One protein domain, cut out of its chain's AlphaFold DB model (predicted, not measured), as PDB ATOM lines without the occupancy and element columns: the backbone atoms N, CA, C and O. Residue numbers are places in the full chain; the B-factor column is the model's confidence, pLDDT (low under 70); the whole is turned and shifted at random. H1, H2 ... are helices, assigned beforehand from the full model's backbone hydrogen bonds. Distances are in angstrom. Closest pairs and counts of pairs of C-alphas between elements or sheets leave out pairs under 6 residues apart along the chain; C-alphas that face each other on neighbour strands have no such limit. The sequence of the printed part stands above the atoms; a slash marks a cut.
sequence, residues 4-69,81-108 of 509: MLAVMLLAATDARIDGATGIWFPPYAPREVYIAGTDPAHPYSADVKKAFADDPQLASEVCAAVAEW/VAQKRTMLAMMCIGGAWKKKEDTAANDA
ATOM      1  N   MET A   4     -91.499-193.835-150.107       28.94
ATOM      2  CA  MET A   4     -91.956-192.810-149.155       28.94
ATOM      3  C   MET A   4     -90.814-192.001-148.515       28.94
ATOM      4  O   MET A   4     -91.021-190.846-148.164       28.94
ATOM      5  N   LEU A   5     -89.597-192.560-148.418       32.31
ATOM      6  CA  LEU A   5     -88.429-191.829-147.902       32.31
ATOM      7  C   LEU A   5     -87.793-190.893-148.944       32.31
ATOM      8  O   LEU A   5     -87.234-189.868-148.572       32.31
ATOM      9  N   ALA A   6     -87.920-191.197-150.240       29.62
ATOM     10  CA  ALA A   6     -87.421-190.323-151.306       29.62
ATOM     11  C   ALA A   6     -88.280-189.055-151.479       29.62
ATOM     12  O   ALA A   6     -87.778-188.038-151.936       29.62
ATOM     13  N   VAL A   7     -89.554-189.089-151.068       31.33
ATOM     14  CA  VAL A   7     -90.475-187.940-151.154       31.33
ATOM     15  C   VAL A   7     -90.306-186.964-149.978       31.33
ATOM     16  O   VAL A   7     -90.583-185.782-150.135       31.33
ATOM     17  N   MET A   8     -89.783-187.405-148.826       30.92
ATOM     18  CA  MET A   8     -89.481-186.505-147.695       30.92
ATOM     19  C   MET A   8     -88.091-185.849-147.771       30.92
ATOM     20  O   MET A   8     -87.885-184.813-147.152       30.92
ATOM     21  N   LEU A   9     -87.161-186.398-148.560       34.25
ATOM     22  CA  LEU A   9     -85.843-185.794-148.833       34.25
ATOM     23  C   LEU A   9     -85.828-184.859-150.061       34.25
ATOM     24  O   LEU A   9     -84.794-184.282-150.378       34.25
ATOM     25  N   LEU A  10     -86.973-184.685-150.728       39.34
ATOM     26  CA  LEU A  10     -87.187-183.804-151.887       39.34
ATOM     27  C   LEU A  10     -88.306-182.777-151.629       39.34
ATOM     28  O   LEU A  10     -88.958-182.308-152.560       39.34
ATOM     29  N   ALA A  11     -88.529-182.404-150.364       42.69
ATOM     30  CA  ALA A  11     -89.374-181.266-150.002       42.69
ATOM     31  C   ALA A  11     -88.660-179.942-150.352       42.69
ATOM     32  O   ALA A  11     -88.128-179.257-149.490       42.69
ATOM     33  N   ALA A  12     -88.607-179.660-151.656       44.19
ATOM     34  CA  ALA A  12     -88.408-178.372-152.317       44.19
ATOM     35  C   ALA A  12     -87.529-177.333-151.589       44.19
ATOM     36  O   ALA A  12     -88.026-176.386-150.983       44.19
ATOM     37  N   THR A  13     -86.216-177.417-151.807       53.31
ATOM     38  CA  THR A  13     -85.292-176.265-151.846       53.31
ATOM     39  C   THR A  13     -85.542-175.419-153.104       53.31
ATOM     40  O   THR A  13     -84.620-175.108-153.850       53.31
ATOM     41  N   ASP A  14     -86.806-175.148-153.434       66.38
ATOM     42  CA  ASP A  14     -87.178-174.483-154.679       66.38
ATOM     43  C   ASP A  14     -87.489-173.017-154.364       66.38
ATOM     44  O   ASP A  14     -88.375-172.715-153.560       66.38
ATOM     45  N   ALA A  15     -86.769-172.088-154.994       74.50
ATOM     46  CA  ALA A  15     -86.946-170.641-154.832       74.50
ATOM     47  C   ALA A  15     -88.249-170.108-155.470       74.50
ATOM     48  O   ALA A  15     -88.466-168.902-155.616       74.50
ATOM     49  N   ARG A  16     -89.132-171.018-155.884       81.81
ATOM     50  CA  ARG A  16     -90.326-170.733-156.662       81.81
ATOM     51  C   ARG A  16     -91.374-169.973-155.851       81.81
ATOM     52  O   ARG A  16     -91.921-170.463-154.866       81.81
ATOM     53  N   ILE A  17     -91.722-168.792-156.347       83.56
ATOM     54  CA  ILE A  17     -92.830-167.980-155.839       83.56
ATOM     55  C   ILE A  17     -94.166-168.628-156.223       83.56
ATOM     56  O   ILE A  17     -94.373-169.009-157.379       83.56
ATOM     57  N   ASP A  18     -95.099-168.729-155.271       83.94
ATOM     58  CA  ASP A  18     -96.464-169.178-155.549       83.94
ATOM     59  C   ASP A  18     -97.143-168.196-156.513       83.94
ATOM     60  O   ASP A  18     -97.400-167.039-156.174       83.94
ATOM     61  N   GLY A  19     -97.460-168.664-157.723       72.00
ATOM     62  CA  GLY A  19     -98.035-167.838-158.785       72.00
ATOM     63  C   GLY A  19     -99.378-167.203-158.411       72.00
ATOM     64  O   GLY A  19     -99.698-166.135-158.927       72.00
ATOM     65  N   ALA A  20    -100.135-167.812-157.491       73.62
ATOM     66  CA  ALA A  20    -101.420-167.283-157.036       73.62
ATOM     67  C   ALA A  20    -101.282-166.197-155.956       73.62
ATOM     68  O   ALA A  20    -102.092-165.271-155.901       73.62
ATOM     69  N   THR A  21    -100.279-166.297-155.080       75.25
ATOM     70  CA  THR A  21    -100.171-165.434-153.890       75.25
ATOM     71  C   THR A  21     -98.966-164.498-153.909       75.25
ATOM     72  O   THR A  21     -98.931-163.555-153.119       75.25
ATOM     73  N   GLY A  22     -98.002-164.692-154.811       76.69
ATOM     74  CA  GLY A  22     -96.759-163.917-154.859       76.69
ATOM     75  C   GLY A  22     -95.870-164.114-153.628       76.69
ATOM     76  O   GLY A  22     -95.054-163.250-153.326       76.69
ATOM     77  N   ILE A  23     -96.072-165.200-152.879       86.50
ATOM     78  CA  ILE A  23     -95.341-165.535-151.656       86.50
ATOM     79  C   ILE A  23     -94.453-166.752-151.928       86.50
ATOM     80  O   ILE A  23     -94.886-167.706-152.572       86.50
ATOM     81  N   TRP A  24     -93.230-166.735-151.405       90.94
ATOM     82  CA  TRP A  24     -92.434-167.948-151.233       90.94
ATOM     83  C   TRP A  24     -92.736-168.566-149.863       90.94
ATOM     84  O   TRP A  24     -92.736-167.857-148.859       90.94
ATOM     85  N   PHE A  25     -93.010-169.867-149.808       89.44
ATOM     86  CA  PHE A  25     -93.347-170.558-148.562       89.44
ATOM     87  C   PHE A  25     -92.139-171.357-148.053       89.44
ATOM     88  O   PHE A  25     -91.648-172.206-148.796       89.44
ATOM     89  N   PRO A  26     -91.671-171.126-146.809       87.81
ATOM     90  CA  PRO A  26     -90.581-171.905-146.228       87.81
ATOM     91  C   PRO A  26     -90.895-173.408-146.164       87.81
ATOM     92  O   PRO A  26     -92.058-173.777-145.989       87.81
ATOM     93  N   PRO A  27     -89.880-174.289-146.203       86.25
ATOM     94  CA  PRO A  27     -90.087-175.740-146.225       86.25
ATOM     95  C   PRO A  27     -90.514-176.331-144.866       86.25
ATOM     96  O   PRO A  27     -90.719-177.537-144.758       86.25
ATOM     97  N   TYR A  28     -90.632-175.508-143.816       85.94
ATOM     98  CA  TYR A  28     -90.884-175.966-142.445       85.94
ATOM     99  C   TYR A  28     -92.352-176.277-142.145       85.94
ATOM    100  O   TYR A  28     -92.621-177.007-141.195       85.94
ATOM    101  N   ALA A  29     -93.287-175.769-142.951       85.38
ATOM    102  CA  ALA A  29     -94.702-176.100-142.848       85.38
ATOM    103  C   ALA A  29     -95.406-176.024-144.215       85.38
ATOM    104  O   ALA A  29     -94.932-175.348-145.129       85.38
ATOM    105  N   PRO A  30     -96.563-176.688-144.381       84.69
ATOM    106  CA  PRO A  30     -97.365-176.567-145.595       84.69
ATOM    107  C   PRO A  30     -97.849-175.132-145.852       84.69
ATOM    108  O   PRO A  30     -98.133-174.369-144.924       84.69
ATOM    109  N   ARG A  31     -98.041-174.794-147.132       84.81
ATOM    110  CA  ARG A  31     -98.577-173.507-147.617       84.81
ATOM    111  C   ARG A  31     -99.815-173.042-146.843       84.81
ATOM    112  O   ARG A  31     -99.930-171.870-146.488       84.81
ATOM    113  N   GLU A  32    -100.737-173.955-146.560       84.31
ATOM    114  CA  GLU A  32    -102.018-173.683-145.907       84.31
ATOM    115  C   GLU A  32    -101.832-173.188-144.468       84.31
ATOM    116  O   GLU A  32    -102.572-172.308-144.027       84.31
ATOM    117  N   VAL A  33    -100.805-173.682-143.765       85.38
ATOM    118  CA  VAL A  33    -100.459-173.251-142.401       85.38
ATOM    119  C   VAL A  33    -100.030-171.787-142.410       85.38
ATOM    120  O   VAL A  33    -100.520-170.975-141.618       85.38
ATOM    121  N   TYR A  34     -99.182-171.411-143.370       83.94
ATOM    122  CA  TYR A  34     -98.734-170.033-143.504       83.94
ATOM    123  C   TYR A  34     -99.839-169.093-143.981       83.94
ATOM    124  O   TYR A  34     -99.863-167.955-143.521       83.94
ATOM    125  N   ILE A  35    -100.749-169.524-144.856       81.19
ATOM    126  CA  ILE A  35    -101.877-168.688-145.305       81.19
ATOM    127  C   ILE A  35    -102.886-168.475-144.168       81.19
ATOM    128  O   ILE A  35    -103.294-167.340-143.921       81.19
ATOM    129  N   ALA A  36    -103.248-169.536-143.441       80.31
ATOM    130  CA  ALA A  36    -104.208-169.458-142.342       80.31
ATOM    131  C   ALA A  36    -103.664-168.650-141.152       80.31
ATOM    132  O   ALA A  36    -104.421-167.909-140.518       80.31
ATOM    133  N   GLY A  37    -102.355-168.746-140.878       72.00
ATOM    134  CA  GLY A  37    -101.691-168.032-139.783       72.00
ATOM    135  C   GLY A  37    -102.118-168.513-138.393       72.00
ATOM    136  O   GLY A  37    -102.068-167.742-137.441       72.00
ATOM    137  N   THR A  38    -102.594-169.752-138.295       67.25
ATOM    138  CA  THR A  38    -103.216-170.319-137.090       67.25
ATOM    139  C   THR A  38    -102.249-171.092-136.203       67.25
ATOM    140  O   THR A  38    -102.590-171.371-135.058       67.25
ATOM    141  N   ASP A  39    -101.071-171.454-136.716       79.19
ATOM    142  CA  ASP A  39    -100.085-172.239-135.980       79.19
ATOM    143  C   ASP A  39     -98.960-171.341-135.428       79.19
ATOM    144  O   ASP A  39     -98.153-170.817-136.206       79.19
ATOM    145  N   PRO A  40     -98.880-171.145-134.100       80.06
ATOM    146  CA  PRO A  40     -97.816-170.362-133.484       80.06
ATOM    147  C   PRO A  40     -96.439-171.044-133.551       80.06
ATOM    148  O   PRO A  40     -95.439-170.360-133.338       80.06
ATOM    149  N   ALA A  41     -96.360-172.347-133.854       85.69
ATOM    150  CA  ALA A  41     -95.090-173.055-134.020       85.69
ATOM    151  C   ALA A  41     -94.374-172.705-135.338       85.69
ATOM    152  O   ALA A  41     -93.158-172.866-135.422       85.69
ATOM    153  N   HIS A  42     -95.100-172.168-136.328       85.69
ATOM    154  CA  HIS A  42     -94.576-171.830-137.657       85.69
ATOM    155  C   HIS A  42     -94.839-170.365-138.051       85.69
ATOM    156  O   HIS A  42     -95.576-170.070-139.006       85.69
ATOM    157  N   PRO A  43     -94.252-169.387-137.331       88.69
ATOM    158  CA  PRO A  43     -94.378-167.989-137.702       88.69
ATOM    159  C   PRO A  43     -93.605-167.718-138.996       88.69
ATOM    160  O   PRO A  43     -92.378-167.776-139.031       88.69
ATOM    161  N   TYR A  44     -94.334-167.333-140.047       88.12
ATOM    162  CA  TYR A  44     -93.809-167.114-141.404       88.12
ATOM    163  C   TYR A  44     -92.487-166.327-141.449       88.12
ATOM    164  O   TYR A  44     -91.539-166.740-142.103       88.12
ATOM    165  N   SER A  45     -92.375-165.219-140.712       88.31
ATOM    166  CA  SER A  45     -91.146-164.418-140.677       88.31
ATOM    167  C   SER A  45     -89.951-165.117-140.036       88.31
ATOM    168  O   SER A  45     -88.818-164.864-140.434       88.31
ATOM    169  N   ALA A  46     -90.182-165.931-139.005       87.81
ATOM    170  CA  ALA A  46     -89.111-166.662-138.339       87.81
ATOM    171  C   ALA A  46     -88.625-167.806-139.229       87.81
ATOM    172  O   ALA A  46     -87.424-167.990-139.383       87.81
ATOM    173  N   ASP A  47     -89.560-168.491-139.881       91.62
ATOM    174  CA  ASP A  47     -89.278-169.599-140.784       91.62
ATOM    175  C   ASP A  47     -88.565-169.137-142.064       91.62
ATOM    176  O   ASP A  47     -87.608-169.780-142.487       91.62
ATOM    177  N   VAL A  48     -88.932-167.979-142.632       89.81
ATOM    178  CA  VAL A  48     -88.167-167.355-143.731       89.81
ATOM    179  C   VAL A  48     -86.751-166.999-143.275       89.81
ATOM    180  O   VAL A  48     -85.786-167.352-143.946       89.81
ATOM    181  N   LYS A  49     -86.600-166.338-142.117       87.88
ATOM    182  CA  LYS A  49     -85.276-165.977-141.578       87.88
ATOM    183  C   LYS A  49     -84.402-167.201-141.337       87.88
ATOM    184  O   LYS A  49     -83.219-167.164-141.648       87.88
ATOM    185  N   LYS A  50     -84.987-168.266-140.790       89.81
ATOM    186  CA  LYS A  50     -84.304-169.533-140.553       89.81
ATOM    187  C   LYS A  50     -83.856-170.158-141.872       89.81
ATOM    188  O   LYS A  50     -82.682-170.456-142.015       89.81
ATOM    189  N   ALA A  51     -84.746-170.270-142.859       87.81
ATOM    190  CA  ALA A  51     -84.397-170.826-144.166       87.81
ATOM    191  C   ALA A  51     -83.295-170.022-144.877       87.81
ATOM    192  O   ALA A  51     -82.386-170.611-145.448       87.81
ATOM    193  N   PHE A  52     -83.336-168.690-144.804       89.31
ATOM    194  CA  PHE A  52     -82.305-167.834-145.403       89.31
ATOM    195  C   PHE A  52     -80.963-167.899-144.663       89.31
ATOM    196  O   PHE A  52     -79.920-167.680-145.274       89.31
ATOM    197  N   ALA A  53     -80.981-168.159-143.354       85.25
ATOM    198  CA  ALA A  53     -79.765-168.362-142.570       85.25
ATOM    199  C   ALA A  53     -79.141-169.738-142.842       85.25
ATOM    200  O   ALA A  53     -77.919-169.842-142.922       85.25
ATOM    201  N   ASP A  54     -79.982-170.762-143.000       85.31
ATOM    202  CA  ASP A  54     -79.563-172.135-143.284       85.31
ATOM    203  C   ASP A  54     -79.035-172.281-144.727       85.31
ATOM    204  O   ASP A  54     -78.112-173.062-144.959       85.31
ATOM    205  N   ASP A  55     -79.563-171.500-145.682       84.19
ATOM    206  CA  ASP A  55     -79.115-171.477-147.079       84.19
ATOM    207  C   ASP A  55     -79.087-170.042-147.672       84.19
ATOM    208  O   ASP A  55     -80.103-169.515-148.149       84.19
ATOM    209  N   PRO A  56     -77.906-169.391-147.689       81.38
ATOM    210  CA  PRO A  56     -77.734-168.067-148.289       81.38
ATOM    211  C   PRO A  56     -77.946-168.023-149.812       81.38
ATOM    212  O   PRO A  56     -78.257-166.955-150.349       81.38
ATOM    213  N   GLN A  57     -77.762-169.142-150.523       81.88
ATOM    214  CA  GLN A  57     -77.990-169.207-151.967       81.88
ATOM    215  C   GLN A  57     -79.495-169.202-152.258       81.88
ATOM    216  O   GLN A  57     -79.953-168.390-153.064       81.88
ATOM    217  N   LEU A  58     -80.269-169.998-151.514       85.00
ATOM    218  CA  LEU A  58     -81.732-169.980-151.551       85.00
ATOM    219  C   LEU A  58     -82.289-168.582-151.259       85.00
ATOM    220  O   LEU A  58     -83.200-168.124-151.947       85.00
ATOM    221  N   ALA A  59     -81.717-167.865-150.287       84.44
ATOM    222  CA  ALA A  59     -82.105-166.483-150.007       84.44
ATOM    223  C   ALA A  59     -81.933-165.572-151.237       84.44
ATOM    224  O   ALA A  59     -82.825-164.786-151.561       84.44
ATOM    225  N   SER A  60     -80.810-165.695-151.954       83.44
ATOM    226  CA  SER A  60     -80.547-164.918-153.171       83.44
ATOM    227  C   SER A  60     -81.527-165.256-154.294       83.44
ATOM    228  O   SER A  60     -82.033-164.353-154.960       83.44
ATOM    229  N   GLU A  61     -81.805-166.541-154.504       87.00
ATOM    230  CA  GLU A  61     -82.705-167.017-155.556       87.00
ATOM    231  C   GLU A  61     -84.160-166.606-155.284       87.00
ATOM    232  O   GLU A  61     -84.830-166.074-156.171       87.00
ATOM    233  N   VAL A  62     -84.632-166.751-154.039       88.38
ATOM    234  CA  VAL A  62     -85.974-166.311-153.626       88.38
ATOM    235  C   VAL A  62     -86.111-164.801-153.789       88.38
ATOM    236  O   VAL A  62     -87.104-164.329-154.338       88.38
ATOM    237  N   CYS A  63     -85.121-164.021-153.351       88.50
ATOM    238  CA  CYS A  63     -85.186-162.567-153.458       88.50
ATOM    239  C   CYS A  63     -85.116-162.062-154.906       88.50
ATOM    240  O   CYS A  63     -85.792-161.083-155.229       88.50
ATOM    241  N   ALA A  64     -84.375-162.742-155.788       86.25
ATOM    242  CA  ALA A  64     -84.417-162.475-157.226       86.25
ATOM    243  C   ALA A  64     -85.814-162.766-157.803       86.25
ATOM    244  O   ALA A  64     -86.397-161.915-158.475       86.25
ATOM    245  N   ALA A  65     -86.410-163.909-157.449       85.88
ATOM    246  CA  ALA A  65     -87.751-164.275-157.896       85.88
ATOM    247  C   ALA A  65     -88.845-163.318-157.370       85.88
ATOM    248  O   ALA A  65     -89.799-163.016-158.086       85.88
ATOM    249  N   VAL A  66     -88.704-162.793-156.144       86.19
ATOM    250  CA  VAL A  66     -89.588-161.750-155.585       86.19
ATOM    251  C   VAL A  66     -89.501-160.452-156.392       86.19
ATOM    252  O   VAL A  66     -90.533-159.829-156.638       86.19
ATOM    253  N   ALA A  67     -88.299-160.040-156.810       81.12
ATOM    254  CA  ALA A  67     -88.094-158.811-157.578       81.12
ATOM    255  C   ALA A  67     -88.688-158.886-158.997       81.12
ATOM    256  O   ALA A  67     -89.134-157.874-159.540       81.12
ATOM    257  N   GLU A  68     -88.719-160.081-159.588       81.44
ATOM    258  CA  GLU A  68     -89.249-160.318-160.935       81.44
ATOM    259  C   GLU A  68     -90.761-160.593-160.965       81.44
ATOM    260  O   GLU A  68     -91.394-160.501-162.024       81.44
ATOM    261  N   TRP A  69     -91.366-160.921-159.820       77.56
ATOM    262  CA  TRP A  69     -92.774-161.299-159.753       77.56
ATOM    263  C   TRP A  69     -93.712-160.132-160.097       77.56
ATOM    264  O   TRP A  69     -93.621-159.034-159.545       77.56
ATOM    265  N   VAL A  81    -102.266-162.285-147.053       82.81
ATOM    266  CA  VAL A  81    -101.357-162.598-148.163       82.81
ATOM    267  C   VAL A  81    -100.567-161.350-148.555       82.81
ATOM    268  O   VAL A  81     -99.347-161.416-148.702       82.81
ATOM    269  N   ALA A  82    -101.231-160.196-148.644       79.62
ATOM    270  CA  ALA A  82    -100.560-158.925-148.905       79.62
ATOM    271  C   ALA A  82     -99.498-158.614-147.835       79.62
ATOM    272  O   ALA A  82     -98.351-158.330-148.173       79.62
ATOM    273  N   GLN A  83     -99.840-158.773-146.551       83.06
ATOM    274  CA  GLN A  83     -98.911-158.567-145.439       83.06
ATOM    275  C   GLN A  83     -97.672-159.468-145.544       83.06
ATOM    276  O   GLN A  83     -96.548-158.982-145.438       83.06
ATOM    277  N   LYS A  84     -97.846-160.771-145.791       87.06
ATOM    278  CA  LYS A  84     -96.728-161.729-145.902       87.06
ATOM    279  C   LYS A  84     -95.837-161.453-147.109       87.06
ATOM    280  O   LYS A  84     -94.616-161.566-146.997       87.06
ATOM    281  N   ARG A  85     -96.423-161.028-148.231       85.75
ATOM    282  CA  ARG A  85     -95.676-160.592-149.416       85.75
ATOM    283  C   ARG A  85     -94.816-159.365-149.109       85.75
ATOM    284  O   ARG A  85     -93.628-159.367-149.412       85.75
ATOM    285  N   THR A  86     -95.385-158.359-148.442       82.00
ATOM    286  CA  THR A  86     -94.635-157.179-147.989       82.00
ATOM    287  C   THR A  86     -93.524-157.561-147.014       82.00
ATOM    288  O   THR A  86     -92.408-157.072-147.153       82.00
ATOM    289  N   MET A  87     -93.782-158.464-146.064       84.94
ATOM    290  CA  MET A  87     -92.756-158.938-145.128       84.94
ATOM    291  C   MET A  87     -91.589-159.618-145.852       84.94
ATOM    292  O   MET A  87     -90.440-159.313-145.547       84.94
ATOM    293  N   LEU A  88     -91.868-160.492-146.824       88.81
ATOM    294  CA  LEU A  88     -90.836-161.149-147.628       88.81
ATOM    295  C   LEU A  88     -90.021-160.133-148.443       88.81
ATOM    296  O   LEU A  88     -88.794-160.164-148.406       88.81
ATOM    297  N   ALA A  89     -90.687-159.186-149.112       84.44
ATOM    298  CA  ALA A  89     -90.019-158.127-149.865       84.44
ATOM    299  C   ALA A  89     -89.122-157.257-148.966       84.44
ATOM    300  O   ALA A  89     -87.971-156.995-149.308       84.44
ATOM    301  N   MET A  90     -89.607-156.873-147.782       81.19
ATOM    302  CA  MET A  90     -88.826-156.113-146.800       81.19
ATOM    303  C   MET A  90     -87.617-156.898-146.278       81.19
ATOM    304  O   MET A  90     -86.560-156.307-146.072       81.19
ATOM    305  N   MET A  91     -87.733-158.218-146.094       86.62
ATOM    306  CA  MET A  91     -86.595-159.067-145.719       86.62
ATOM    307  C   MET A  91     -85.542-159.139-146.826       86.62
ATOM    308  O   MET A  91     -84.353-159.031-146.533       86.62
ATOM    309  N   CYS A  92     -85.966-159.258-148.084       85.75
ATOM    310  CA  CYS A  92     -85.067-159.248-149.237       85.75
ATOM    311  C   CYS A  92     -84.349-157.907-149.414       85.75
ATOM    312  O   CYS A  92     -83.134-157.878-149.609       85.75
ATOM    313  N   ILE A  93     -85.073-156.791-149.274       81.81
ATOM    314  CA  ILE A  93     -84.484-155.446-149.281       81.81
ATOM    315  C   ILE A  93     -83.483-155.320-148.127       81.81
ATOM    316  O   ILE A  93     -82.327-154.979-148.362       81.81
ATOM    317  N   GLY A  94     -83.877-155.666-146.897       71.81
ATOM    318  CA  GLY A  94     -82.996-155.599-145.728       71.81
ATOM    319  C   GLY A  94     -81.717-156.433-145.875       71.81
ATOM    320  O   GLY A  94     -80.643-155.972-145.501       71.81
ATOM    321  N   GLY A  95     -81.801-157.626-146.474       76.31
ATOM    322  CA  GLY A  95     -80.636-158.469-146.760       76.31
ATOM    323  C   GLY A  95     -79.683-157.863-147.797       76.31
ATOM    324  O   GLY A  95     -78.468-157.891-147.602       76.31
ATOM    325  N   ALA A  96     -80.214-157.268-148.869       72.00
ATOM    326  CA  ALA A  96     -79.410-156.598-149.892       72.00
ATOM    327  C   ALA A  96     -78.702-155.342-149.352       72.00
ATOM    328  O   ALA A  96     -77.527-155.125-149.648       72.00
ATOM    329  N   TRP A  97     -79.395-154.550-148.526       62.59
ATOM    330  CA  TRP A  97     -78.806-153.405-147.824       62.59
ATOM    331  C   TRP A  97     -77.684-153.843-146.884       62.59
ATOM    332  O   TRP A  97     -76.575-153.331-147.003       62.59
ATOM    333  N   LYS A  98     -77.928-154.863-146.052       72.06
ATOM    334  CA  LYS A  98     -76.909-155.415-145.153       72.06
ATOM    335  C   LYS A  98     -75.673-155.911-145.910       72.06
ATOM    336  O   LYS A  98     -74.557-155.592-145.530       72.06
ATOM    337  N   LYS A  99     -75.850-156.630-147.024       71.69
ATOM    338  CA  LYS A  99     -74.725-157.098-147.852       71.69
ATOM    339  C   LYS A  99     -73.912-155.935-148.431       71.69
ATOM    340  O   LYS A  99     -72.690-156.015-148.477       71.69
ATOM    341  N   LYS A 100     -74.576-154.859-148.867       65.06
ATOM    342  CA  LYS A 100     -73.914-153.650-149.376       65.06
ATOM    343  C   LYS A 100     -73.131-152.929-148.273       65.06
ATOM    344  O   LYS A 100     -72.011-152.498-148.528       65.06
ATOM    345  N   GLU A 101     -73.699-152.828-147.073       63.59
ATOM    346  CA  GLU A 101     -73.020-152.293-145.887       63.59
ATOM    347  C   GLU A 101     -71.805-153.146-145.501       63.59
ATOM    348  O   GLU A 101     -70.723-152.600-145.312       63.59
ATOM    349  N   ASP A 102     -71.944-154.475-145.476       71.06
ATOM    350  CA  ASP A 102     -70.854-155.403-145.149       71.06
ATOM    351  C   ASP A 102     -69.705-155.320-146.175       71.06
ATOM    352  O   ASP A 102     -68.531-155.318-145.800       71.06
ATOM    353  N   THR A 103     -70.006-155.228-147.478       72.38
ATOM    354  CA  THR A 103     -68.981-155.022-148.518       72.38
ATOM    355  C   THR A 103     -68.277-153.677-148.351       72.38
ATOM    356  O   THR A 103     -67.050-153.644-148.321       72.38
ATOM    357  N   ALA A 104     -69.029-152.586-148.168       65.00
ATOM    358  CA  ALA A 104     -68.449-151.257-147.992       65.00
ATOM    359  C   ALA A 104     -67.573-151.167-146.726       65.00
ATOM    360  O   ALA A 104     -66.482-150.602-146.771       65.00
ATOM    361  N   ALA A 105     -67.996-151.800-145.628       65.31
ATOM    362  CA  ALA A 105     -67.217-151.879-144.396       65.31
ATOM    363  C   ALA A 105     -65.908-152.668-144.577       65.31
ATOM    364  O   ALA A 105     -64.876-152.278-144.029       65.31
ATOM    365  N   ASN A 106     -65.920-153.757-145.355       75.75
ATOM    366  CA  ASN A 106     -64.712-154.532-145.661       75.75
ATOM    367  C   ASN A 106     -63.740-153.761-146.565       75.75
ATOM    368  O   ASN A 106     -62.539-153.748-146.292       75.75
ATOM    369  N   ASP A 107     -64.242-153.088-147.601       71.00
ATOM    370  CA  ASP A 107     -63.417-152.292-148.515       71.00
ATOM    371  C   ASP A 107     -62.750-151.122-147.789       71.00
ATOM    372  O   ASP A 107     -61.551-150.877-147.945       71.00
ATOM    373  N   ALA A 108     -63.506-150.431-146.937       68.25
ATOM    374  CA  ALA A 108     -62.995-149.289-146.204       68.25
ATOM    375  C   ALA A 108     -62.104-149.700-145.012       68.25
ATOM    376  O   ALA A 108     -61.113-149.026-144.725       68.25
TER     377      ALA A 108
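AT A GLANCE: This is residues 4 to 69 and 81 to 108 of the 509 residues of an uncharacterized protein of Acidobacteria bacterium (UniProt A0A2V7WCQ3). One long helix, H5, has H3 and H4 packed on its residues 84 to 92, while its residues 97 to 108 stick out. Residues 4 to 10, with H1, stick out too. The printed part has 94 residues, 63 of them in five named helices, in the order H1 to H5 along the chain, with no named strand; the class is all helix, and the whole is only just compact, close to loose, with a radius of gyration of the C-alphas of 14.5 A and spans of 51 by 32 by 27 A.

IN THESE COORDINATES: H5, residues 81 to 108, runs 40.7 A from C-alpha (-101.357, -162.598, -148.163) to (-62.995, -149.289, -146.204). H4 is residues 56 to 68, H3 44 to 54, H2 31 to 36, H1 4 to 8.

HOW THE PARTS SIT: H5 touches H4, closest C-alphas Cys 92 and Cys 63, 5.4 A, at a steep tilt of 59 degrees, opposite ways. H5 touches H3, closest C-alphas Met 87 and Ser 45, 7.2 A. H3 and H4 touch only at the corner. H1 is apart from H2. Every O i to N i+4 pair is within hydrogen-bond range in H2 to H5; in H1 0 of 1, and 0 of 2 for i+3.

THE WHOLE: Residues 70 to 80 are cut out, C-alphas 69 and 81 being 14.5 A apart. The link H1 to H2 is long. Residues 4 to 14 are among those under pLDDT 70.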